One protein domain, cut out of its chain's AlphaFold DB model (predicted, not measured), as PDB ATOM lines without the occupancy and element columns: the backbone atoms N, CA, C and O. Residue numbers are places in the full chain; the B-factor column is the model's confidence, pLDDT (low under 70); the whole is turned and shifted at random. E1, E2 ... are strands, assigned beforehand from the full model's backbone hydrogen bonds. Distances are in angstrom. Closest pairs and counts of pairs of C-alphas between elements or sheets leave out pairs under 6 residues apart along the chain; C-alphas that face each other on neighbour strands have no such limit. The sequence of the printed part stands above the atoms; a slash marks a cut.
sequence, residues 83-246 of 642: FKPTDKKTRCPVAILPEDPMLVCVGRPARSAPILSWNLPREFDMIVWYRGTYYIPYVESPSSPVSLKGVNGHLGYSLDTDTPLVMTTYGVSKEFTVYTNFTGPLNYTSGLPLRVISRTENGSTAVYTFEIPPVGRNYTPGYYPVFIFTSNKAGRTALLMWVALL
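What this domain is: This is residues 83 to 246 of the 642 residues of an uncharacterized protein of Thermococcus gammatolerans (strain DSM 15229 / JCM 11827 / EJ3) (UniProt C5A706). A strongly twisted sheet of six strands, with the long hairpin E13 and E14 at its core, is the middle layer of a stack of three sheets. The four-stranded sheet E7, E9, E12, E11 covers part of one face, and a small sheet of short strands, E1, E4, E2, E3, covers part of the opposite face. The printed part has 164 residues with 14 named strands, E1 to E14 in chain order, and no named helix: the class is all strand. The middle sheet is branched and mixed, the small one mixed, and the third all antiparallel. The whole is compact and rounded, with a radius of gyration of the C-alphas of 15.5 A and spans of 42 by 38 by 28 A.

How they stand to each other: E1, residues 83 to 85, is the parallel neighbour of E4, residues 125 to 128, with N 84 and O 126 3.2 A apart. E4 is antiparallel to E2, residues 95 to 97, with N 96 and O 127 at 3.1 A. E2 and E3, residues 100 to 103, form a hairpin, with N 100 and O 97 at 3.0 A. In the branched sheet, E5, residues 131 to 141, and E6, residues 144 to 152, form a hairpin, with N 134 and O 150 at 2.8 A. E14, residues 235 to 245, has E5 and E8, residues 165 to 168, on one side, both parallel, with N 135 and O 240 at 2.9 A and N 166 and O 242 at 2.9 A. On the other side of E14 is its hairpin partner E13, residues 222 to 232, with N 226 and O 241 at 2.8 A. E10, residues 187 to 190, is antiparallel to E13, with N 189 and O 227 at 2.8 A. In the third sheet E9, residues 174 to 180, is antiparallel to E7, residues 159 to 161, and to E12, residues 205 to 212; N 179 and O 160 are 2.8 A apart, and N 176 and O 210 2.9 A. E12 and E11, residues 195 to 202, form a hairpin, with N 207 and O 200 at 2.8 A. This sheet and the branched sheet are face to face, the parts that face each other 10.0 A centre to centre and their strands at 32 degrees; the closest C-alphas of E7 and E14 are those of Leu 159 and Leu 239, 5.7 A apart. The small sheet and the branched sheet are face to face too, the parts that face each other 10.6 A centre to centre and their strands at 52 degrees.

Where its parts are: E1 begins at C-alpha 83, (53.613, -8.358, -35.242). E5 is 30.1 A long, E6 25.8 A, E13 32.8 A and E14 31.8 A; E14 ends at C-alpha 245, (49.872, -33.410, -45.249).

The domain as a whole: The C-alphas farthest apart, of Trp 118 and Gly 203, are 44.7 A apart. The printed part has no cut. The link from E3 to E4 is long, 21 residues. Residues 85 to 107, 112, 118 to 125 and 154 to 155 have pLDDT under 70.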
ATOM      1  N   PHE A  83      54.727  -8.607 -34.327       74.38
ATOM      2  CA  PHE A  83      53.613  -8.358 -35.242       74.38
ATOM      3  C   PHE A  83      53.598  -6.912 -35.718       74.38
ATOM      4  O   PHE A  83      53.662  -5.985 -34.910       74.38
ATOM      5  N   LYS A  84      53.383  -6.724 -37.023       70.94
ATOM      6  CA  LYS A  84      53.045  -5.419 -37.604       70.94
ATOM      7  C   LYS A  84      51.539  -5.375 -37.917       70.94
ATOM      8  O   LYS A  84      51.075  -6.196 -38.711       70.94
ATOM      9  N   PRO A  85      50.755  -4.468 -37.297       61.47
ATOM     10  CA  PRO A  85      49.324  -4.341 -37.576       61.47
ATOM     11  C   PRO A  85      49.074  -3.769 -38.980       61.47
ATOM     12  O   PRO A  85      49.936  -3.109 -39.560       61.47
ATOM     13  N   THR A  86      47.883  -4.013 -39.535       61.34
ATOM     14  CA  THR A  86      47.500  -3.542 -40.876       61.34
ATOM     15  C   THR A  86      45.997  -3.286 -41.000       61.34
ATOM     16  O   THR A  86      45.176  -4.101 -40.580       61.34
ATOM     17  N   ASP A  87      45.631  -2.170 -41.635       57.12
ATOM     18  CA  ASP A  87      44.236  -1.747 -41.826       57.12
ATOM     19  C   ASP A  87      43.620  -2.204 -43.170       57.12
ATOM     20  O   ASP A  87      42.442  -1.947 -43.443       57.12
ATOM     21  N   LYS A  88      44.384  -2.897 -44.038       53.81
ATOM     22  CA  LYS A  88      43.907  -3.385 -45.353       53.81
ATOM     23  C   LYS A  88      42.776  -4.420 -45.189       53.81
ATOM     24  O   LYS A  88      43.049  -5.604 -45.062       53.81
ATOM     25  N   LYS A  89      41.498  -4.040 -45.258       53.62
ATOM     26  CA  LYS A  89      40.371  -4.992 -45.089       53.62
ATOM     27  C   LYS A  89      40.288  -6.042 -46.216       53.62
ATOM     28  O   LYS A  89      39.842  -5.742 -47.323       53.62
ATOM     29  N   THR A  90      40.653  -7.288 -45.916       56.44
ATOM     30  CA  THR A  90      40.526  -8.466 -46.795       56.44
ATOM     31  C   THR A  90      39.234  -9.252 -46.526       56.44
ATOM     32  O   THR A  90      38.684  -9.217 -45.427       56.44
ATOM     33  N   ARG A  91      38.732  -9.998 -47.527       55.62
ATOM     34  CA  ARG A  91      37.579 -10.913 -47.339       55.62
ATOM     35  C   ARG A  91      37.946 -12.196 -46.578       55.62
ATOM     36  O   ARG A  91      37.088 -12.764 -45.912       55.62
ATOM     37  N   CYS A  92      39.206 -12.616 -46.660       58.28
ATOM     38  CA  CYS A  92      39.769 -13.761 -45.944       58.28
ATOM     39  C   CYS A  92      40.560 -13.324 -44.702       58.28
ATOM     40  O   CYS A  92      41.074 -12.198 -44.687       58.28
ATOM     41  N   PRO A  93      40.728 -14.202 -43.693       54.97
ATOM     42  CA  PRO A  93      41.905 -14.162 -42.832       54.97
ATOM     43  C   PRO A  93      43.162 -14.228 -43.702       54.97
ATOM     44  O   PRO A  93      43.187 -14.953 -44.698       54.97
ATOM     45  N   VAL A  94      44.178 -13.452 -43.344       62.09
ATOM     46  CA  VAL A  94      45.485 -13.476 -44.001       62.09
ATOM     47  C   VAL A  94      46.561 -13.411 -42.922       62.09
ATOM     48  O   VAL A  94      46.339 -12.848 -41.844       62.09
ATOM     49  N   ALA A  95      47.719 -13.983 -43.221       59.59
ATOM     50  CA  ALA A  95      48.990 -13.588 -42.634       59.59
ATOM     51  C   ALA A  95      50.033 -13.417 -43.753       59.59
ATOM     52  O   ALA A  95      49.888 -13.991 -44.833       59.59
ATOM     53  N   ILE A  96      51.067 -12.615 -43.508       58.66
ATOM     54  CA  ILE A  96      52.229 -12.492 -44.402       58.66
ATOM     55  C   ILE A  96      53.455 -13.018 -43.669       58.66
ATOM     56  O   ILE A  96      53.662 -12.686 -42.497       58.66
ATOM     57  N   LEU A  97      54.261 -13.803 -44.380       58.25
ATOM     58  CA  LEU A  97      55.621 -14.162 -43.989       58.25
ATOM     59  C   LEU A  97      56.616 -13.326 -44.816       58.25
ATOM     60  O   LEU A  97      56.262 -12.900 -45.916       58.25
ATOM     61  N   PRO A  98      57.854 -13.090 -44.341       46.78
ATOM     62  CA  PRO A  98      58.808 -12.217 -45.036       46.78
ATOM     63  C   PRO A  98      59.084 -12.604 -46.499       46.78
ATOM     64  O   PRO A  98      59.267 -11.723 -47.332       46.78
ATOM     65  N   GLU A  99      59.069 -13.905 -46.805       49.66
ATOM     66  CA  GLU A  99      59.327 -14.466 -48.141       49.66
ATOM     67  C   GLU A  99      58.039 -14.885 -48.892       49.66
ATOM     68  O   GLU A  99      58.116 -15.409 -50.000       49.66
ATOM     69  N   ASP A 100      56.844 -14.684 -48.313       52.41
ATOM     70  CA  ASP A 100      55.567 -15.102 -48.917       52.41
ATOM     71  C   ASP A 100      54.422 -14.130 -48.567       52.41
ATOM     72  O   ASP A 100      53.933 -14.106 -47.427       52.41
ATOM     73  N   PRO A 101      53.950 -13.327 -49.542       48.28
ATOM     74  CA  PRO A 101      52.939 -12.304 -49.307       48.28
ATOM     75  C   PRO A 101      51.522 -12.858 -49.081       48.28
ATOM     76  O   PRO A 101      50.600 -12.056 -48.912       48.28
ATOM     77  N   MET A 102      51.287 -14.181 -49.134       51.84
ATOM     78  CA  MET A 102      49.924 -14.729 -49.177       51.84
ATOM     79  C   MET A 102      49.713 -16.058 -48.419       51.84
ATOM     80  O   MET A 102      49.299 -17.055 -49.018       51.84
ATOM     81  N   LEU A 103      49.755 -16.043 -47.075       54.41
ATOM     82  CA  LEU A 103      48.993 -17.026 -46.276       54.41
ATOM     83  C   LEU A 103      47.496 -16.668 -46.300       54.41
ATOM     84  O   LEU A 103      46.915 -16.205 -45.318       54.41
ATOM     85  N   VAL A 104      46.899 -16.815 -47.481       55.44
ATOM     86  CA  VAL A 104      45.508 -16.487 -47.836       55.44
ATOM     87  C   VAL A 104      44.639 -17.756 -47.757       55.44
ATOM     88  O   VAL A 104      45.135 -18.839 -47.461       55.44
ATOM     89  N   CYS A 105      43.332 -17.654 -48.023       56.44
ATOM     90  CA  CYS A 105      42.443 -18.795 -48.282       56.44
ATOM     91  C   CYS A 105      42.910 -19.643 -49.491       56.44
ATOM     92  O   CYS A 105      42.347 -19.541 -50.582       56.44
ATOM     93  N   VAL A 106      43.939 -20.471 -49.317       60.59
ATOM     94  CA  VAL A 106      44.477 -21.355 -50.357       60.59
ATOM     95  C   VAL A 106      43.896 -22.766 -50.237       60.59
ATOM     96  O   VAL A 106      44.030 -23.428 -49.214       60.59
ATOM     97  N   GLY A 107      43.303 -23.279 -51.320       68.81
ATOM     98  CA  GLY A 107      42.928 -24.699 -51.463       68.81
ATOM     99  C   GLY A 107      44.130 -25.620 -51.731       68.81
ATOM    100  O   GLY A 107      44.018 -26.590 -52.476       68.81
ATOM    101  N   ARG A 108      45.314 -25.235 -51.242       79.31
ATOM    102  CA  ARG A 108      46.652 -25.760 -51.557       79.31
ATOM    103  C   ARG A 108      47.574 -25.505 -50.353       79.31
ATOM    104  O   ARG A 108      47.249 -24.626 -49.555       79.31
ATOM    105  N   PRO A 109      48.698 -26.223 -50.205       80.12
ATOM    106  CA  PRO A 109      49.679 -25.896 -49.174       80.12
ATOM    107  C   PRO A 109      50.318 -24.519 -49.428       80.12
ATOM    108  O   PRO A 109      50.404 -24.067 -50.574       80.12
ATOM    109  N   ALA A 110      50.783 -23.865 -48.363       81.56
ATOM    110  CA  ALA A 110      51.631 -22.681 -48.465       81.56
ATOM    111  C   ALA A 110      53.028 -23.064 -48.986       81.56
ATOM    112  O   ALA A 110      53.494 -24.181 -48.763       81.56
ATOM    113  N   ARG A 111      53.698 -22.140 -49.686       73.44
ATOM    114  CA  ARG A 111      54.989 -22.404 -50.354       73.44
ATOM    115  C   ARG A 111      56.192 -22.231 -49.432       73.44
ATOM    116  O   ARG A 111      57.153 -22.982 -49.530       73.44
ATOM    117  N   SER A 112      56.108 -21.251 -48.541       69.38
ATOM    118  CA  SER A 112      57.132 -20.881 -47.554       69.38
ATOM    119  C   SER A 112      57.051 -21.656 -46.233       69.38
ATOM    120  O   SER A 112      57.866 -21.434 -45.339       69.38
ATOM    121  N   ALA A 113      56.075 -22.556 -46.080       74.88
ATOM    122  CA  ALA A 113      55.909 -23.369 -44.880       74.88
ATOM    123  C   ALA A 113      56.416 -24.807 -45.128       74.88
ATOM    124  O   ALA A 113      55.995 -25.440 -46.101       74.88
ATOM    125  N   PRO A 114      57.281 -25.352 -44.255       77.94
ATOM    126  CA  PRO A 114      57.724 -24.794 -42.981       77.94
ATOM    127  C   PRO A 114      58.942 -23.876 -43.179       77.94
ATOM    128  O   PRO A 114      59.774 -24.127 -44.052       77.94
ATOM    129  N   ILE A 115      59.077 -22.833 -42.358       77.19
ATOM    130  CA  ILE A 115      60.184 -21.882 -42.522       77.19
ATOM    131  C   ILE A 115      61.484 -22.507 -42.002       77.19
ATOM    132  O   ILE A 115      61.503 -23.117 -40.933       77.19
ATOM    133  N   LEU A 116      62.577 -22.361 -42.750       74.31
ATOM    134  CA  LEU A 116      63.874 -22.960 -42.428       74.31
ATOM    135  C   LEU A 116      64.749 -21.982 -41.627       74.31
ATOM    136  O   LEU A 116      64.809 -20.795 -41.950       74.31
ATOM    137  N   SER A 117      65.465 -22.475 -40.613       71.19
ATOM    138  CA  SER A 117      66.314 -21.659 -39.722       71.19
ATOM    139  C   SER A 117      67.405 -20.851 -40.425       71.19
ATOM    140  O   SER A 117      67.776 -19.786 -39.942       71.19
ATOM    141  N   TRP A 118      67.885 -21.314 -41.579       66.50
ATOM    142  CA  TRP A 118      68.881 -20.611 -42.391       66.50
ATOM    143  C   TRP A 118      68.293 -19.545 -43.339       66.50
ATOM    144  O   TRP A 118      69.061 -18.753 -43.876       66.50
ATOM    145  N   ASN A 119      66.967 -19.512 -43.551       59.19
ATOM    146  CA  ASN A 119      66.288 -18.501 -44.382       59.19
ATOM    147  C   ASN A 119      65.841 -17.286 -43.556       59.19
ATOM    148  O   ASN A 119      65.715 -16.187 -44.089       59.19
ATOM    149  N   LEU A 120      65.562 -17.465 -42.259       61.88
ATOM    150  CA  LEU A 120      65.004 -16.390 -41.443       61.88
ATOM    151  C   LEU A 120      66.062 -15.364 -41.009       61.88
ATOM    152  O   LEU A 120      67.061 -15.732 -40.380       61.88
ATOM    153  N   PRO A 121      65.804 -14.058 -41.212       60.22
ATOM    154  CA  PRO A 121      66.430 -13.022 -40.404       60.22
ATOM    155  C   PRO A 121      66.156 -13.291 -38.918       60.22
ATOM    156  O   PRO A 121      65.065 -13.730 -38.551       60.22
ATOM    157  N   ARG A 122      67.127 -12.989 -38.046       57.78
ATOM    158  CA  ARG A 122      66.998 -13.204 -36.586       57.78
ATOM    159  C   ARG A 122      65.835 -12.434 -35.951       57.78
ATOM    160  O   ARG A 122      65.379 -12.808 -34.876       57.78
ATOM    161  N   GLU A 123      65.369 -11.385 -36.618       65.69
ATOM    162  CA  GLU A 123      64.199 -10.594 -36.260       65.69
ATOM    163  C   GLU A 123      63.281 -10.534 -37.487       65.69
ATOM    164  O   GLU A 123      63.686 -10.041 -38.542       65.69
ATOM    165  N   PHE A 124      62.055 -11.046 -37.367       66.25
ATOM    166  CA  PHE A 124      61.054 -10.972 -38.429       66.25
ATOM    167  C   PHE A 124      59.676 -10.611 -37.870       66.25
ATOM    168  O   PHE A 124      59.279 -11.075 -36.800       66.25
ATOM    169  N   ASP A 125      58.936  -9.800 -38.624       68.31
ATOM    170  CA  ASP A 125      57.561  -9.428 -38.297       68.31
ATOM    171  C   ASP A 125      56.564 -10.238 -39.120       68.31
ATOM    172  O   ASP A 125      56.618 -10.245 -40.353       68.31
ATOM    173  N   MET A 126      55.583 -10.832 -38.448       74.75
ATOM    174  CA  MET A 126      54.389 -11.357 -39.104       74.75
ATOM    175  C   MET A 126      53.367 -10.222 -39.252       74.75
ATOM    176  O   MET A 126      52.967  -9.603 -38.263       74.75
ATOM    177  N   ILE A 127      52.901  -9.937 -40.471       74.50
ATOM    178  CA  ILE A 127      51.769  -9.011 -40.649       74.50
ATOM    179  C   ILE A 127      50.482  -9.815 -40.477       74.50
ATOM    180  O   ILE A 127      50.237 -10.764 -41.228       74.50
ATOM    181  N   VAL A 128      49.658  -9.435 -39.495       77.25
ATOM    182  CA  VAL A 128      48.376 -10.094 -39.202       77.25
ATOM    183  C   VAL A 128      47.248  -9.083 -38.988       77.25
ATOM    184  O   VAL A 128      47.447  -7.979 -38.485       77.25
ATOM    185  N   TRP A 129      46.036  -9.484 -39.374       76.38
ATOM    186  CA  TRP A 129      44.854  -8.614 -39.442       76.38
ATOM    187  C   TRP A 129      43.923  -8.705 -38.232       76.38
ATOM    188  O   TRP A 129      43.150  -7.785 -37.967       76.38
ATOM    189  N   TYR A 130      43.939  -9.834 -37.528       83.94
ATOM    190  CA  TYR A 130      43.053 -10.101 -36.399       83.94
ATOM    191  C   TYR A 130      43.874 -10.254 -35.122       83.94
ATOM    192  O   TYR A 130      45.073 -10.530 -35.162       83.94
ATOM    193  N   ARG A 131      43.228 -10.036 -33.976       87.94
ATOM    194  CA  ARG A 131      43.848 -10.299 -32.675       87.94
ATOM    195  C   ARG A 131      43.764 -11.791 -32.355       87.94
ATOM    196  O   ARG A 131      42.868 -12.469 -32.858       87.94
ATOM    197  N   GLY A 132      44.648 -12.286 -31.497       90.88
ATOM    198  CA  GLY A 132      44.674 -13.693 -31.084       90.88
ATOM    199  C   GLY A 132      46.006 -14.382 -31.373       90.88
ATOM    200  O   GLY A 132      47.050 -13.733 -31.383       90.88
ATOM    201  N   THR A 133      45.967 -15.698 -31.565       91.75
ATOM    202  CA  THR A 133      47.143 -16.576 -31.481       91.75
ATOM    203  C   THR A 133      47.577 -17.059 -32.860       91.75
ATOM    204  O   THR A 133      46.770 -17.552 -33.644       91.75
ATOM    205  N   TYR A 134      48.867 -16.962 -33.155       90.31
ATOM    206  CA  TYR A 134      49.436 -17.365 -34.433       90.31
ATOM    207  C   TYR A 134      50.577 -18.347 -34.204       90.31
ATOM    208  O   TYR A 134      51.540 -18.036 -33.502       90.31
ATOM    209  N   TYR A 135      50.463 -19.523 -34.816       90.94
ATOM    210  CA  TYR A 135      51.536 -20.503 -34.889       90.94
ATOM    211  C   TYR A 135      52.155 -20.532 -36.287       90.94
ATOM    212  O   TYR A 135      51.462 -20.317 -37.286       90.94
ATOM    213  N   ILE A 136      53.458 -20.804 -36.363       87.75
ATOM    214  CA  ILE A 136      54.224 -20.920 -37.613       87.75
ATOM    215  C   ILE A 136      55.122 -22.170 -37.537       87.75
ATOM    216  O   ILE A 136      55.896 -22.273 -36.581       87.75
ATOM    217  N   PRO A 137      55.075 -23.106 -38.508       88.75
ATOM    218  CA  PRO A 137      55.970 -24.255 -38.562       88.75
ATOM    219  C   PRO A 137      57.389 -23.797 -38.900       88.75
ATOM    220  O   PRO A 137      57.594 -23.092 -39.889       88.75
ATOM    221  N   TYR A 138      58.357 -24.212 -38.092       85.88
ATOM    222  CA  TYR A 138      59.732 -23.726 -38.133       85.88
ATOM    223  C   TYR A 138      60.720 -24.887 -37.974       85.88
ATOM    224  O   TYR A 138      60.521 -25.752 -37.124       85.88
ATOM    225  N   VAL A 139      61.765 -24.936 -38.798       84.44
ATOM    226  CA  VAL A 139      62.720 -26.053 -38.869       84.44
ATOM    227  C   VAL A 139      64.093 -25.594 -38.389       84.44
ATOM    228  O   VAL A 139      64.897 -25.080 -39.163       84.44
ATOM    229  N   GLU A 140      64.376 -25.824 -37.106       79.56
ATOM    230  CA  GLU A 140      65.731 -25.714 -36.543       79.56
ATOM    231  C   GLU A 140      66.616 -26.897 -36.961       79.56
ATOM    232  O   GLU A 140      67.809 -26.732 -37.209       79.56
ATOM    233  N   SER A 141      66.016 -28.087 -37.059       80.12
ATOM    234  CA  SER A 141      66.674 -29.373 -37.302       80.12
ATOM    235  C   SER A 141      65.913 -30.173 -38.366       80.12
ATOM    236  O   SER A 141      64.680 -30.194 -38.321       80.12
ATOM    237  N   PRO A 142      66.591 -30.925 -39.258       79.12
ATOM    238  CA  PRO A 142      65.928 -31.770 -40.253       79.12
ATOM    239  C   PRO A 142      64.969 -32.827 -39.684       79.12
ATOM    240  O   PRO A 142      64.172 -33.362 -40.447       79.12
ATOM    241  N   SER A 143      65.031 -33.148 -38.385       74.69
ATOM    242  CA  SER A 143      64.219 -34.198 -37.746       74.69
ATOM    243  C   SER A 143      62.720 -33.897 -37.685       74.69
ATOM    244  O   SER A 143      61.912 -34.795 -37.909       74.69
ATOM    245  N   SER A 144      62.334 -32.670 -37.341       76.06
ATOM    246  CA  SER A 144      60.932 -32.262 -37.204       76.06
ATOM    247  C   SER A 144      60.829 -30.739 -37.212       76.06
ATOM    248  O   SER A 144      61.668 -30.085 -36.592       76.06
ATOM    249  N   PRO A 145      59.777 -30.161 -37.814       85.50
ATOM    250  CA  PRO A 145      59.387 -28.801 -37.480       85.50
ATOM    251  C   PRO A 145      58.974 -28.707 -36.001       85.50
ATOM    252  O   PRO A 145      58.387 -29.639 -35.440       85.50
ATOM    253  N   VAL A 146      59.238 -27.551 -35.402       86.94
ATOM    254  CA  VAL A 146      58.591 -27.031 -34.189       86.94
ATOM    255  C   VAL A 146      57.557 -25.970 -34.592       86.94
ATOM    256  O   VAL A 146      57.421 -25.644 -35.772       86.94
ATOM    257  N   SER A 147      56.792 -25.426 -33.643       88.56
ATOM    258  CA  SER A 147      55.879 -24.302 -33.904       88.56
ATOM    259  C   SER A 147      56.288 -23.070 -33.107       88.56
ATOM    260  O   SER A 147      56.197 -23.067 -31.881       88.56
ATOM    261  N   LEU A 148      56.697 -22.007 -33.800       87.81
ATOM    262  CA  LEU A 148      56.844 -20.688 -33.187       87.81
ATOM    263  C   LEU A 148      55.453 -20.160 -32.830       87.81
ATOM    264  O   LEU A 148      54.543 -20.249 -33.652       87.81
ATOM    265  N   LYS A 149      55.296 -19.595 -31.629       90.19
ATOM    266  CA  LYS A 149      54.049 -18.983 -31.153       90.19
ATOM    267  C   LYS A 149      54.186 -17.468 -31.080       90.19
ATOM    268  O   LYS A 149      55.191 -16.965 -30.578       90.19
ATOM    269  N   GLY A 150      53.138 -16.760 -31.483       88.06
ATOM    270  CA  GLY A 150      52.963 -15.347 -31.182       88.06
ATOM    271  C   GLY A 150      51.518 -14.982 -30.864       88.06
ATOM    272  O   GLY A 150      50.583 -15.630 -31.338       88.06
ATOM    273  N   VAL A 151      51.327 -13.940 -30.055       88.69
ATOM    274  CA  VAL A 151      50.005 -13.407 -29.687       88.69
ATOM    275  C   VAL A 151      49.877 -11.947 -30.125       88.69
ATOM    276  O   VAL A 151      50.569 -11.072 -29.604       88.69
ATOM    277  N   ASN A 152      48.962 -11.665 -31.055       87.00
ATOM    278  CA  ASN A 152      48.667 -10.306 -31.502       87.00
ATOM    279  C   ASN A 152      47.585  -9.656 -30.627       87.00
ATOM    280  O   ASN A 152      46.385  -9.867 -30.835       87.00
ATOM    281  N   GLY A 153      48.021  -8.819 -29.685       81.94
ATOM    282  CA  GLY A 153      47.162  -7.978 -28.853       81.94
ATOM    283  C   GLY A 153      46.380  -8.724 -27.767       81.94
ATOM    284  O   GLY A 153      46.111  -9.920 -27.844       81.94
ATOM    285  N   HIS A 154      45.979  -7.986 -26.731       68.38
ATOM    286  CA  HIS A 154      45.169  -8.525 -25.639       68.38
ATOM    287  C   HIS A 154      43.664  -8.433 -25.946       68.38
ATOM    288  O   HIS A 154      43.191  -7.539 -26.661       68.38
ATOM    289  N   LEU A 155      42.912  -9.392 -25.407       61.50
ATOM    290  CA  LEU A 155      41.505  -9.643 -25.707       61.50
ATOM    291  C   LEU A 155      40.766 -10.156 -24.465       61.50
ATOM    292  O   LEU A 155      41.358 -10.807 -23.611       61.50
ATOM    293  N   GLY A 156      39.447  -9.939 -24.423       73.56
ATOM    294  CA  GLY A 156      38.557 -10.651 -23.499       73.56
ATOM    295  C   GLY A 156      38.284 -12.107 -23.905       73.56
ATOM    296  O   GLY A 156      37.761 -12.868 -23.096       73.56
ATOM    297  N   TYR A 157      38.657 -12.500 -25.131       82.25
ATOM    298  CA  TYR A 157      38.537 -13.867 -25.631       82.25
ATOM    299  C   TYR A 157      39.877 -14.441 -26.101       82.25
ATOM    300  O   TYR A 157      40.642 -13.752 -26.771       82.25
ATOM    301  N   SER A 158      40.136 -15.710 -25.796       89.31
ATOM    302  CA  SER A 158      41.285 -16.478 -26.282       89.31
ATOM    303  C   SER A 158      40.857 -17.552 -27.287       89.31
ATOM    304  O   SER A 158      39.766 -18.114 -27.202       89.31
ATOM    305  N   LEU A 159      41.742 -17.852 -28.237       93.06
ATOM    306  CA  LEU A 159      41.736 -19.083 -29.028       93.06
ATOM    307  C   LEU A 159      43.148 -19.663 -28.950       93.06
ATOM    308  O   LEU A 159      44.113 -18.939 -29.197       93.06
ATOM    309  N   ASP A 160      43.278 -20.935 -28.592       94.81
ATOM    310  CA  ASP A 160      44.579 -21.597 -28.470       94.81
ATOM    311  C   ASP A 160      44.469 -23.108 -28.723       94.81
ATOM    312  O   ASP A 160      43.369 -23.657 -28.778       94.81
ATOM    313  N   THR A 161      45.602 -23.786 -28.877       96.00
ATOM    314  CA  THR A 161      45.683 -25.234 -29.111       96.00
ATOM    315  C   THR A 161      46.956 -25.808 -28.490       96.00
ATOM    316  O   THR A 161      47.984 -25.136 -28.418       96.00
ATOM    317  N   ASP A 162      46.878 -27.057 -28.039       93.44
ATOM    318  CA  ASP A 162      48.009 -27.892 -27.620       93.44
ATOM    319  C   ASP A 162      48.745 -28.522 -28.815       93.44
ATOM    320  O   ASP A 162      49.888 -28.961 -28.699       93.44
ATOM    321  N   THR A 163      48.089 -28.543 -29.976       93.88
ATOM    322  CA  THR A 163      48.463 -29.287 -31.179       93.88
ATOM    323  C   THR A 163      48.622 -28.353 -32.397       93.88
ATOM    324  O   THR A 163      48.018 -28.579 -33.446       93.88
ATOM    325  N   PRO A 164      49.468 -27.297 -32.318       94.12
ATOM    326  CA  PRO A 164      49.557 -26.223 -33.322       94.12
ATOM    327  C   PRO A 164      50.048 -26.651 -34.713       94.12
ATOM    328  O   PRO A 164      49.898 -25.897 -35.680       94.12
ATOM    329  N   LEU A 165      50.616 -27.853 -34.825       94.25
ATOM    330  CA  LEU A 165      50.970 -28.495 -36.082       94.25
ATOM    331  C   LEU A 165      50.558 -29.972 -36.051       94.25
ATOM    332  O   LEU A 165      51.114 -30.771 -35.299       94.25
ATOM    333  N   VAL A 166      49.626 -30.346 -36.924       95.06
ATOM    334  CA  VAL A 166      49.130 -31.720 -37.064       95.06
ATOM    335  C   VAL A 166      49.802 -32.390 -38.260       95.06
ATOM    336  O   VAL A 166      49.578 -32.001 -39.404       95.06
ATOM    337  N   MET A 167      50.620 -33.416 -38.022       93.38
ATOM    338  CA  MET A 167      51.220 -34.221 -39.096       93.38
ATOM    339  C   MET A 167      50.293 -35.372 -39.510       93.38
ATOM    340  O   MET A 167      49.883 -36.185 -38.677       93.38
ATOM    341  N   THR A 168      49.995 -35.475 -40.809       94.81
ATOM    342  CA  THR A 168      49.151 -36.528 -41.395       94.81
ATOM    343  C   THR A 168      49.672 -37.013 -42.755       94.81
ATOM    344  O   THR A 168      50.607 -36.451 -43.318       94.81
ATOM    345  N   THR A 169      49.060 -38.073 -43.279       94.88
ATOM    346  CA  THR A 169      49.321 -38.685 -44.591       94.88
ATOM    347  C   THR A 169      47.988 -39.100 -45.224       94.88
ATOM    348  O   THR A 169      46.974 -39.221 -44.535       94.88
ATOM    349  N   TYR A 170      47.979 -39.347 -46.534       94.12
ATOM    350  CA  TYR A 170      46.806 -39.844 -47.262       94.12
ATOM    351  C   TYR A 170      46.154 -41.064 -46.596       94.12
ATOM    352  O   TYR A 170      46.847 -41.954 -46.100       94.12
ATOM    353  N   GLY A 171      44.821 -41.115 -46.629       94.00
ATOM    354  CA  GLY A 171      44.025 -42.224 -46.089       94.00
ATOM    355  C   GLY A 171      43.939 -42.303 -44.557       94.00
ATOM    356  O   GLY A 171      43.270 -43.198 -44.050       94.00
ATOM    357  N   VAL A 172      44.569 -41.387 -43.814       93.62
ATOM    358  CA  VAL A 172      44.578 -41.377 -42.341       93.62
ATOM    359  C   VAL A 172      43.759 -40.198 -41.814       93.62
ATOM    360  O   VAL A 172      43.975 -39.063 -42.235       93.62
ATOM    361  N   SER A 173      42.840 -40.465 -40.879       95.19
ATOM    362  CA  SER A 173      42.156 -39.409 -40.121       95.19
ATOM    363  C   SER A 173      43.039 -38.889 -38.980       95.19
ATOM    364  O   SER A 173      43.849 -39.640 -38.421       95.19
ATOM    365  N   LYS A 174      42.894 -37.608 -38.630       96.69
ATOM    366  CA  LYS A 174      43.564 -36.976 -37.484       96.69
ATOM    367  C   LYS A 174      42.633 -36.025 -36.752       96.69
ATOM    368  O   LYS A 174      41.946 -35.229 -37.382       96.69
ATOM    369  N   GLU A 175      42.706 -36.054 -35.429       97.19
ATOM    370  CA  GLU A 175      42.003 -35.129 -34.544       97.19
ATOM    371  C   GLU A 175      42.971 -34.113 -33.924       97.19
ATOM    372  O   GLU A 175      44.164 -34.396 -33.780       97.19
ATOM    373  N   PHE A 176      42.456 -32.939 -33.560       97.00
ATOM    374  CA  PHE A 176      43.166 -31.933 -32.768       97.00
ATOM    375  C   PHE A 176      42.201 -31.093 -31.923       97.00
ATOM    376  O   PHE A 176      41.015 -30.966 -32.245       97.00
ATOM    377  N   THR A 177      42.717 -30.505 -30.845       97.44
ATOM    378  CA  THR A 177      41.932 -29.772 -29.845       97.44
ATOM    379  C   THR A 177      42.179 -28.272 -29.882       97.44
ATOM    380  O   THR A 177      43.310 -27.802 -30.005       97.44
ATOM    381  N   VAL A 178      41.099 -27.501 -29.752       97.25
ATOM    382  CA  VAL A 178      41.127 -26.035 -29.695       97.25
ATOM    383  C   VAL A 178      40.358 -25.562 -28.472       97.25
ATOM    384  O   VAL A 178      39.186 -25.896 -28.287       97.25
ATOM    385  N   TYR A 179      41.024 -24.766 -27.646       95.75
ATOM    386  CA  TYR A 179      40.501 -24.226 -26.400       95.75
ATOM    387  C   TYR A 179      40.109 -22.763 -26.586       95.75
ATOM    388  O   TYR A 179      40.815 -21.980 -27.229       95.75
ATOM    389  N   THR A 180      38.990 -22.373 -25.989       94.69
ATOM    390  CA  THR A 180      38.528 -20.987 -25.976       94.69
ATOM    391  C   THR A 180      37.757 -20.679 -24.701       94.69
ATOM    392  O   THR A 180      37.230 -21.577 -24.053       94.69
ATOM    393  N   ASN A 181      37.644 -19.402 -24.352       92.50
ATOM    394  CA  ASN A 181      36.664 -18.907 -23.383       92.50
ATOM    395  C   ASN A 181      35.426 -18.268 -24.060       92.50
ATOM    396  O   ASN A 181      34.685 -17.503 -23.442       92.50
ATOM    397  N   PHE A 182      35.213 -18.544 -25.352       90.12
ATOM    398  CA  PHE A 182      34.055 -18.102 -26.124       90.12
ATOM    399  C   PHE A 182      33.049 -19.249 -26.310       90.12
ATOM    400  O   PHE A 182      33.279 -20.166 -27.091       90.12
ATOM    401  N   THR A 183      31.892 -19.164 -25.651       87.50
ATOM    402  CA  THR A 183      30.795 -20.154 -25.722       87.50
ATOM    403  C   THR A 183      29.855 -19.953 -26.929       87.50
ATOM    404  O   THR A 183      28.690 -20.354 -26.924       87.50
ATOM    405  N   GLY A 184      30.342 -19.332 -28.007       88.19
ATOM    406  CA  GLY A 184      29.625 -19.199 -29.281       88.19
ATOM    407  C   GLY A 184      30.233 -20.077 -30.385       88.19
ATOM    408  O   GLY A 184      31.342 -20.581 -30.234       88.19
ATOM    409  N   PRO A 185      29.549 -20.275 -31.525       90.31
ATOM    410  CA  PRO A 185      30.075 -21.091 -32.619       90.31
ATOM    411  C   PRO A 185      31.376 -20.511 -33.201       90.31
ATOM    412  O   PRO A 185      31.474 -19.310 -33.470       90.31
ATOM    413  N   LEU A 186      32.363 -21.380 -33.432       93.62
ATOM    414  CA  LEU A 186      33.601 -21.036 -34.132       93.62
ATOM    415  C   LEU A 186      33.415 -21.184 -35.645       93.62
ATOM    416  O   LEU A 186      32.842 -22.164 -36.118       93.62
ATOM    417  N   ASN A 187      33.945 -20.226 -36.401       93.00
ATOM    418  CA  ASN A 187      34.095 -20.328 -37.850       93.00
ATOM    419  C   ASN A 187      35.508 -20.826 -38.162       93.00
ATOM    420  O   ASN A 187      36.430 -20.592 -37.379       93.00
ATOM    421  N   TYR A 188      35.701 -21.478 -39.303       92.12
ATOM    422  CA  TYR A 188      37.014 -21.969 -39.711       92.12
ATOM    423  C   TYR A 188      37.197 -21.949 -41.229       92.12
ATOM    424  O   TYR A 188      36.243 -21.822 -41.997       92.12
ATOM    425  N   THR A 189      38.447 -22.015 -41.674       88.19
ATOM    426  CA  THR A 189      38.841 -22.059 -43.083       88.19
ATOM    427  C   THR A 189      40.159 -22.819 -43.206       88.19
ATOM    428  O   THR A 189      41.101 -22.562 -42.458       88.19
ATOM    429  N   SER A 190      40.212 -23.763 -44.141       89.56
ATOM    430  CA  SER A 190      41.348 -24.649 -44.398       89.56
ATOM    431  C   SER A 190      41.354 -25.031 -45.880       89.56
ATOM    432  O   SER A 190      40.295 -25.073 -46.506       89.56
ATOM    433  N   GLY A 191      42.530 -25.330 -46.436       88.75
ATOM    434  CA  GLY A 191      42.651 -25.951 -47.762       88.75
ATOM    435  C   GLY A 191      42.435 -27.473 -47.763       88.75
ATOM    436  O   GLY A 191      42.428 -28.083 -48.832       88.75
ATOM    437  N   LEU A 192      42.259 -28.075 -46.583       92.69
ATOM    438  CA  LEU A 192      41.877 -29.473 -46.365       92.69
ATOM    439  C   LEU A 192      40.456 -29.549 -45.781       92.69
ATOM    440  O   LEU A 192      40.049 -28.625 -45.068       92.69
ATOM    441  N   PRO A 193      39.709 -30.647 -46.012       94.56
ATOM    442  CA  PRO A 193      38.440 -30.872 -45.331       94.56
ATOM    443  C   PRO A 193      38.655 -30.910 -43.815       94.56
ATOM    444  O   PRO A 193      39.634 -31.470 -43.324       94.56
ATOM    445  N   LEU A 194      37.721 -30.312 -43.081       94.94
ATOM    446  CA  LEU A 194      37.755 -30.218 -41.628       94.94
ATOM    447  C   LEU A 194      36.321 -30.277 -41.097       94.94
ATOM    448  O   LEU A 194      35.435 -29.644 -41.673       94.94
ATOM    449  N   ARG A 195      36.087 -31.016 -40.011       95.50
ATOM    450  CA  ARG A 195      34.794 -31.065 -39.312       95.50
ATOM    451  C   ARG A 195      34.981 -30.913 -37.805       95.50
ATOM    452  O   ARG A 195      35.968 -31.390 -37.263       95.50
ATOM    453  N   VAL A 196      34.031 -30.274 -37.126       97.00
ATOM    454  CA  VAL A 196      33.936 -30.332 -35.656       97.00
ATOM    455  C   VAL A 196      33.218 -31.632 -35.305       97.00
ATOM    456  O   VAL A 196      32.110 -31.847 -35.793       97.00
ATOM    457  N   ILE A 197      33.838 -32.487 -34.490       97.31
ATOM    458  CA  ILE A 197      33.248 -33.771 -34.070       97.31
ATOM    459  C   ILE A 197      32.670 -33.727 -32.658       97.31
ATOM    460  O   ILE A 197      31.702 -34.427 -32.367       97.31
ATOM    461  N   SER A 198      33.212 -32.875 -31.787       96.75
ATOM    462  CA  SER A 198      32.684 -32.661 -30.443       96.75
ATOM    463  C   SER A 198      32.949 -31.238 -29.952       96.75
ATOM    464  O   SER A 198      33.841 -30.530 -30.430       96.75
ATOM    465  N   ARG A 199      32.129 -30.820 -28.986       96.75
ATOM    466  CA  ARG A 199      32.261 -29.574 -28.237       96.75
ATOM    467  C   ARG A 199      31.918 -29.870 -26.783       96.75
ATOM    468  O   ARG A 199      30.827 -30.367 -26.512       96.75
ATOM    469  N   THR A 200      32.816 -29.523 -25.871       95.81
ATOM    470  CA  THR A 200      32.647 -29.735 -24.429       95.81
ATOM    471  C   THR A 200      32.802 -28.401 -23.716       95.81
ATOM    472  O   THR A 200      33.780 -27.698 -23.953       95.81
ATOM    473  N   GLU A 201      31.862 -28.039 -22.846       94.81
ATOM    474  CA  GLU A 201      31.909 -26.777 -22.099       94.81
ATOM    475  C   GLU A 201      32.115 -27.034 -20.607       94.81
ATOM    476  O   GLU A 201      31.505 -27.930 -20.026       94.81
ATOM    477  N   ASN A 202      32.991 -26.246 -19.991       92.19
ATOM    478  CA  ASN A 202      33.296 -26.297 -18.571       92.19
ATOM    479  C   ASN A 202      33.429 -24.863 -18.040       92.19
ATOM    480  O   ASN A 202      34.444 -24.186 -18.241       92.19
ATOM    481  N   GLY A 203      32.355 -24.378 -17.412       90.69
ATOM    482  CA  GLY A 203      32.252 -23.020 -16.885       90.69
ATOM    483  C   GLY A 203      32.438 -21.962 -17.976       90.69
ATOM    484  O   GLY A 203      31.638 -21.863 -18.900       90.69
ATOM    485  N   SER A 204      33.499 -21.164 -17.862       90.06
ATOM    486  CA  SER A 204      33.853 -20.119 -18.827       90.06
ATOM    487  C   SER A 204      34.710 -20.605 -19.999       90.06
ATOM    488  O   SER A 204      35.149 -19.777 -20.792       90.06
ATOM    489  N   THR A 205      34.969 -21.911 -20.122       92.62
ATOM    490  CA  THR A 205      35.798 -22.492 -21.193       92.62
ATOM    491  C   THR A 205      35.020 -23.479 -22.057       92.62
ATOM    492  O   THR A 205      34.193 -24.236 -21.554       92.62
ATOM    493  N   ALA A 206      35.310 -23.490 -23.354       95.75
ATOM    494  CA  ALA A 206      34.809 -24.454 -24.321       95.75
ATOM    495  C   ALA A 206      35.987 -25.093 -25.069       95.75
ATOM    496  O   ALA A 206      36.945 -24.418 -25.457       95.75
ATOM    497  N   VAL A 207      35.904 -26.405 -25.267       97.00
ATOM    498  CA  VAL A 207      36.878 -27.221 -25.995       97.00
ATOM    499  C   VAL A 207      36.203 -27.751 -27.249       97.00
ATOM    500  O   VAL A 207      35.119 -28.326 -27.165       97.00
ATOM    501  N   TYR A 208      36.837 -27.557 -28.399       97.56
ATOM    502  CA  TYR A 208      36.380 -28.052 -29.694       97.56
ATOM    503  C   TYR A 208      37.372 -29.099 -30.185       97.56
ATOM    504  O   TYR A 208      38.553 -28.781 -30.355       97.56
ATOM    505  N   THR A 209      36.899 -30.316 -30.449       97.56
ATOM    506  CA  THR A 209      37.695 -31.313 -31.170       97.56
ATOM    507  C   THR A 209      37.336 -31.249 -32.646       97.56
ATOM    508  O   THR A 209      36.175 -31.421 -33.040       97.56
ATOM    509  N   PHE A 210      38.349 -30.984 -33.461       97.56
ATOM    510  CA  PHE A 210      38.264 -30.993 -34.912       97.56
ATOM    511  C   PHE A 210      38.855 -32.292 -35.455       97.56
ATOM    512  O   PHE A 210      39.853 -32.779 -34.936       97.56
ATOM    513  N   GLU A 211      38.280 -32.808 -36.537       97.62
ATOM    514  CA  GLU A 211      38.805 -33.936 -37.299       97.62
ATOM    515  C   GLU A 211      39.112 -33.513 -38.740       97.62
ATOM    516  O   GLU A 211      38.292 -32.884 -39.421       97.62
ATOM    517  N   ILE A 212      40.289 -33.916 -39.210       96.94
ATOM    518  CA  ILE A 212      40.712 -33.939 -40.608       96.94
ATOM    519  C   ILE A 212      40.404 -35.359 -41.117       96.94
ATOM    520  O   ILE A 212      41.165 -36.279 -40.800       96.94
ATOM    521  N   PRO A 213      39.300 -35.583 -41.854       96.12
ATOM    522  CA  PRO A 213      38.938 -36.915 -42.331       96.12
ATOM    523  C   PRO A 213      39.947 -37.433 -43.377       96.12
ATOM    524  O   PRO A 213      40.698 -36.641 -43.951       96.12
ATOM    525  N   PRO A 214      39.954 -38.747 -43.687       96.06
ATOM    526  CA  PRO A 214      40.906 -39.346 -44.623       96.06
ATOM    527  C   PRO A 214      40.926 -38.662 -46.000       96.06
ATOM    528  O   PRO A 214      39.962 -38.737 -46.764       96.06
ATOM    529  N   VAL A 215      42.046 -38.016 -46.341       95.75
ATOM    530  CA  VAL A 215      42.230 -37.323 -47.629       95.75
ATOM    531  C   VAL A 215      42.858 -38.219 -48.698       95.75
ATOM    532  O   VAL A 215      43.731 -39.044 -48.413       95.75
ATOM    533  N   GLY A 216      42.421 -38.039 -49.947       94.06
ATOM    534  CA  GLY A 216      42.950 -38.734 -51.120       94.06
ATOM    535  C   GLY A 216      44.164 -38.044 -51.755       94.06
ATOM    536  O   GLY A 216      44.483 -36.893 -51.457       94.06
ATOM    537  N   ARG A 217      44.811 -38.740 -52.700       91.69
ATOM    538  CA  ARG A 217      45.976 -38.253 -53.475       91.69
ATOM    539  C   ARG A 217      45.680 -37.075 -54.422       91.69
ATOM    540  O   ARG A 217      46.576 -36.612 -55.116       91.69
ATOM    541  N   ASN A 218      44.442 -36.582 -54.453       91.50
ATOM    542  CA  ASN A 218      44.049 -35.361 -55.158       91.50
ATOM    543  C   ASN A 218      44.466 -34.071 -54.421       91.50
ATOM    544  O   ASN A 218      44.455 -33.003 -55.027       91.50
ATOM    545  N   TYR A 219      44.848 -34.159 -53.142       91.88
ATOM    546  CA  TYR A 219      45.468 -33.060 -52.394       91.88
ATOM    547  C   TYR A 219      46.997 -33.119 -52.527       91.88
ATOM    548  O   TYR A 219      47.594 -34.187 -52.396       91.88
ATOM    549  N   THR A 220      47.645 -31.982 -52.785       90.94
ATOM    550  CA  THR A 220      49.111 -31.878 -52.911       90.94
ATOM    551  C   THR A 220      49.786 -32.003 -51.537       90.94
ATOM    552  O   THR A 220      49.280 -31.402 -50.591       90.94
ATOM    553  N   PRO A 221      50.924 -32.711 -51.387       91.19
ATOM    554  CA  PRO A 221      51.665 -32.711 -50.127       91.19
ATOM    555  C   PRO A 221      52.163 -31.308 -49.752       91.19
ATOM    556  O   PRO A 221      52.567 -30.540 -50.625       91.19
ATOM    557  N   GLY A 222      52.174 -30.989 -48.459       91.38
ATOM    558  CA  GLY A 222      52.714 -29.743 -47.916       91.38
ATOM    559  C   GLY A 222      51.988 -29.253 -46.661       91.38
ATOM    560  O   GLY A 222      51.199 -29.971 -46.043       91.38
ATOM    561  N   TYR A 223      52.271 -28.006 -46.282       91.50
ATOM    562  CA  TYR A 223      51.783 -27.380 -45.056       91.50
ATOM    563  C   TYR A 223      50.562 -26.509 -45.356       91.50
ATOM    564  O   TYR A 223      50.661 -25.454 -45.981       91.50
ATOM    565  N   TYR A 224      49.396 -26.963 -44.911       91.81
ATOM    566  CA  TYR A 224      48.123 -26.272 -45.068       91.81
ATOM    567  C   TYR A 224      47.827 -25.397 -43.840       91.81
ATOM    568  O   TYR A 224      47.826 -25.922 -42.720       91.81
ATOM    569  N   PRO A 225      47.545 -24.093 -44.014       91.19
ATOM    570  CA  PRO A 225      47.100 -23.242 -42.919       91.19
ATOM    571  C   PRO A 225      45.643 -23.555 -42.552       91.19
ATOM    572  O   PRO A 225      44.775 -23.689 -43.419       91.19
ATOM    573  N   VAL A 226      45.373 -23.623 -41.251       91.94
ATOM    574  CA  VAL A 226      44.036 -23.733 -40.662       91.94
ATOM    575  C   VAL A 226      43.781 -22.471 -39.847       91.94
ATOM    576  O   VAL A 226      44.381 -22.255 -38.793       91.94
ATOM    577  N   PHE A 227      42.873 -21.632 -40.342       90.44
ATOM    578  CA  PHE A 227      42.395 -20.450 -39.637       90.44
ATOM    579  C   PHE A 227      41.081 -20.768 -38.927       90.44
ATOM    580  O   PHE A 227      40.113 -21.172 -39.568       90.44
ATOM    581  N   ILE A 228      41.018 -20.530 -37.620       93.19
ATOM    582  CA  ILE A 228      39.812 -20.671 -36.792       93.19
ATOM    583  C   ILE A 228      39.525 -19.308 -36.165       93.19
ATOM    584  O   ILE A 228      40.448 -18.636 -35.714       93.19
ATOM    585  N   PHE A 229      38.276 -18.845 -36.164       91.94
ATOM    586  CA  PHE A 229      37.947 -17.504 -35.680       91.94
ATOM    587  C   PHE A 229      36.528 -17.361 -35.117       91.94
ATOM    588  O   PHE A 229      35.558 -17.958 -35.588       91.94
ATOM    589  N   THR A 230      36.399 -16.472 -34.134       91.69
ATOM    590  CA  THR A 230      35.121 -15.967 -33.616       91.69
ATOM    591  C   THR A 230      34.931 -14.503 -34.029       91.69
ATOM    592  O   THR A 230      35.898 -13.753 -34.186       91.69
ATOM    593  N   SER A 231      33.676 -14.106 -34.261       88.06
ATOM    594  CA  SER A 231      33.264 -12.725 -34.544       88.06
ATOM    595  C   SER A 231      32.223 -12.294 -33.511       88.06
ATOM    596  O   SER A 231      31.218 -12.977 -33.330       88.06
ATOM    597  N   ASN A 232      32.441 -11.160 -32.850       84.19
ATOM    598  CA  ASN A 232      31.532 -10.598 -31.849       84.19
ATOM    599  C   ASN A 232      31.570  -9.054 -31.878       84.19
ATOM    600  O   ASN A 232      32.261  -8.458 -32.703       84.19
ATOM    601  N   LYS A 233      30.828  -8.386 -30.982       83.69
ATOM    602  CA  LYS A 233      30.746  -6.909 -30.935       83.69
ATOM    603  C   LYS A 233      32.092  -6.208 -30.673       83.69
ATOM    604  O   LYS A 233      32.236  -5.053 -31.053       83.69
ATOM    605  N   ALA A 234      33.064  -6.886 -30.057       79.50
ATOM    606  CA  ALA A 234      34.412  -6.367 -29.813       79.50
ATOM    607  C   ALA A 234      35.408  -6.671 -30.955       79.50
ATOM    608  O   ALA A 234      36.573  -6.285 -30.870       79.50
ATOM    609  N   GLY A 235      34.970  -7.343 -32.029       84.12
ATOM    610  CA  GLY A 235      35.759  -7.595 -33.237       84.12
ATOM    611  C   GLY A 235      35.923  -9.079 -33.572       84.12
ATOM    612  O   GLY A 235      35.034  -9.897 -33.325       84.12
ATOM    613  N   ARG A 236      37.069  -9.421 -34.174       87.50
ATOM    614  CA  ARG A 236      37.452 -10.796 -34.527       87.50
ATOM    615  C   ARG A 236      38.654 -11.256 -33.716       87.50
ATOM    616  O   ARG A 236      39.655 -10.547 -33.646       87.50
ATOM    617  N   THR A 237      38.541 -12.458 -33.155       90.06
ATOM    618  CA  THR A 237      39.666 -13.206 -32.572       90.06
ATOM    619  C   THR A 237      39.961 -14.394 -33.472       90.06
ATOM    620  O   THR A 237      39.020 -15.078 -33.880       90.06
ATOM    621  N   ALA A 238      41.233 -14.632 -33.782       91.06
ATOM    622  CA  ALA A 238      41.681 -15.713 -34.651       91.06
ATOM    623  C   ALA A 238      42.727 -16.615 -33.977       91.06
ATOM    624  O   ALA A 238      43.460 -16.196 -33.082       91.06
ATOM    625  N   LEU A 239      42.783 -17.852 -34.462       92.62
ATOM    626  CA  LEU A 239      43.856 -18.818 -34.300       92.62
ATOM    627  C   LEU A 239      44.351 -19.197 -35.701       92.62
ATOM    628  O   LEU A 239      43.540 -19.570 -36.551       92.62
ATOM    629  N   LEU A 240      45.660 -19.118 -35.931       91.88
ATOM    630  CA  LEU A 240      46.326 -19.801 -37.043       91.88
ATOM    631  C   LEU A 240      47.098 -20.999 -36.489       91.88
ATOM    632  O   LEU A 240      47.983 -20.826 -35.653       91.88
ATOM    633  N   MET A 241      46.782 -22.184 -36.997       94.00
ATOM    634  CA  MET A 241      47.520 -23.430 -36.787       94.00
ATOM    635  C   MET A 241      47.677 -24.172 -38.122       94.00
ATOM    636  O   MET A 241      47.226 -23.678 -39.156       94.00
ATOM    637  N   TRP A 242      48.335 -25.333 -38.134       93.62
ATOM    638  CA  TRP A 242      48.790 -25.952 -39.383       93.62
ATOM    639  C   TRP A 242      48.538 -27.454 -39.466       93.62
ATOM    640  O   TRP A 242      48.586 -28.169 -38.467       93.62
ATOM    641  N   VAL A 243      48.349 -27.943 -40.692       94.75
ATOM    642  CA  VAL A 243      48.307 -29.372 -41.014       94.75
ATOM    643  C   VAL A 243      49.374 -29.676 -42.058       94.75
ATOM    644  O   VAL A 243      49.301 -29.195 -43.187       94.75
ATOM    645  N   ALA A 244      50.359 -30.491 -41.696       94.69
ATOM    646  CA  ALA A 244      51.332 -31.028 -42.637       94.69
ATOM    647  C   ALA A 244      50.777 -32.327 -43.234       94.69
ATOM    648  O   ALA A 244      50.837 -33.385 -42.602       94.69
ATOM    649  N   LEU A 245      50.225 -32.243 -44.445       95.38
ATOM    650  CA  LEU A 245      49.872 -33.410 -45.249       95.38
ATOM    651  C   LEU A 245      51.137 -33.868 -45.975       95.38
ATOM    652  O   LEU A 245      51.503 -33.303 -47.000       95.38
ATOM    653  N   LEU A 246      51.828 -34.866 -45.432       94.12
ATOM    654  CA  LEU A 246      53.092 -35.360 -45.976       94.12
ATOM    655  C   LEU A 246      52.903 -36.765 -46.547       94.12
ATOM    656  O   LEU A 246      52.198 -37.593 -45.968       94.12
TER     657      LEU A 246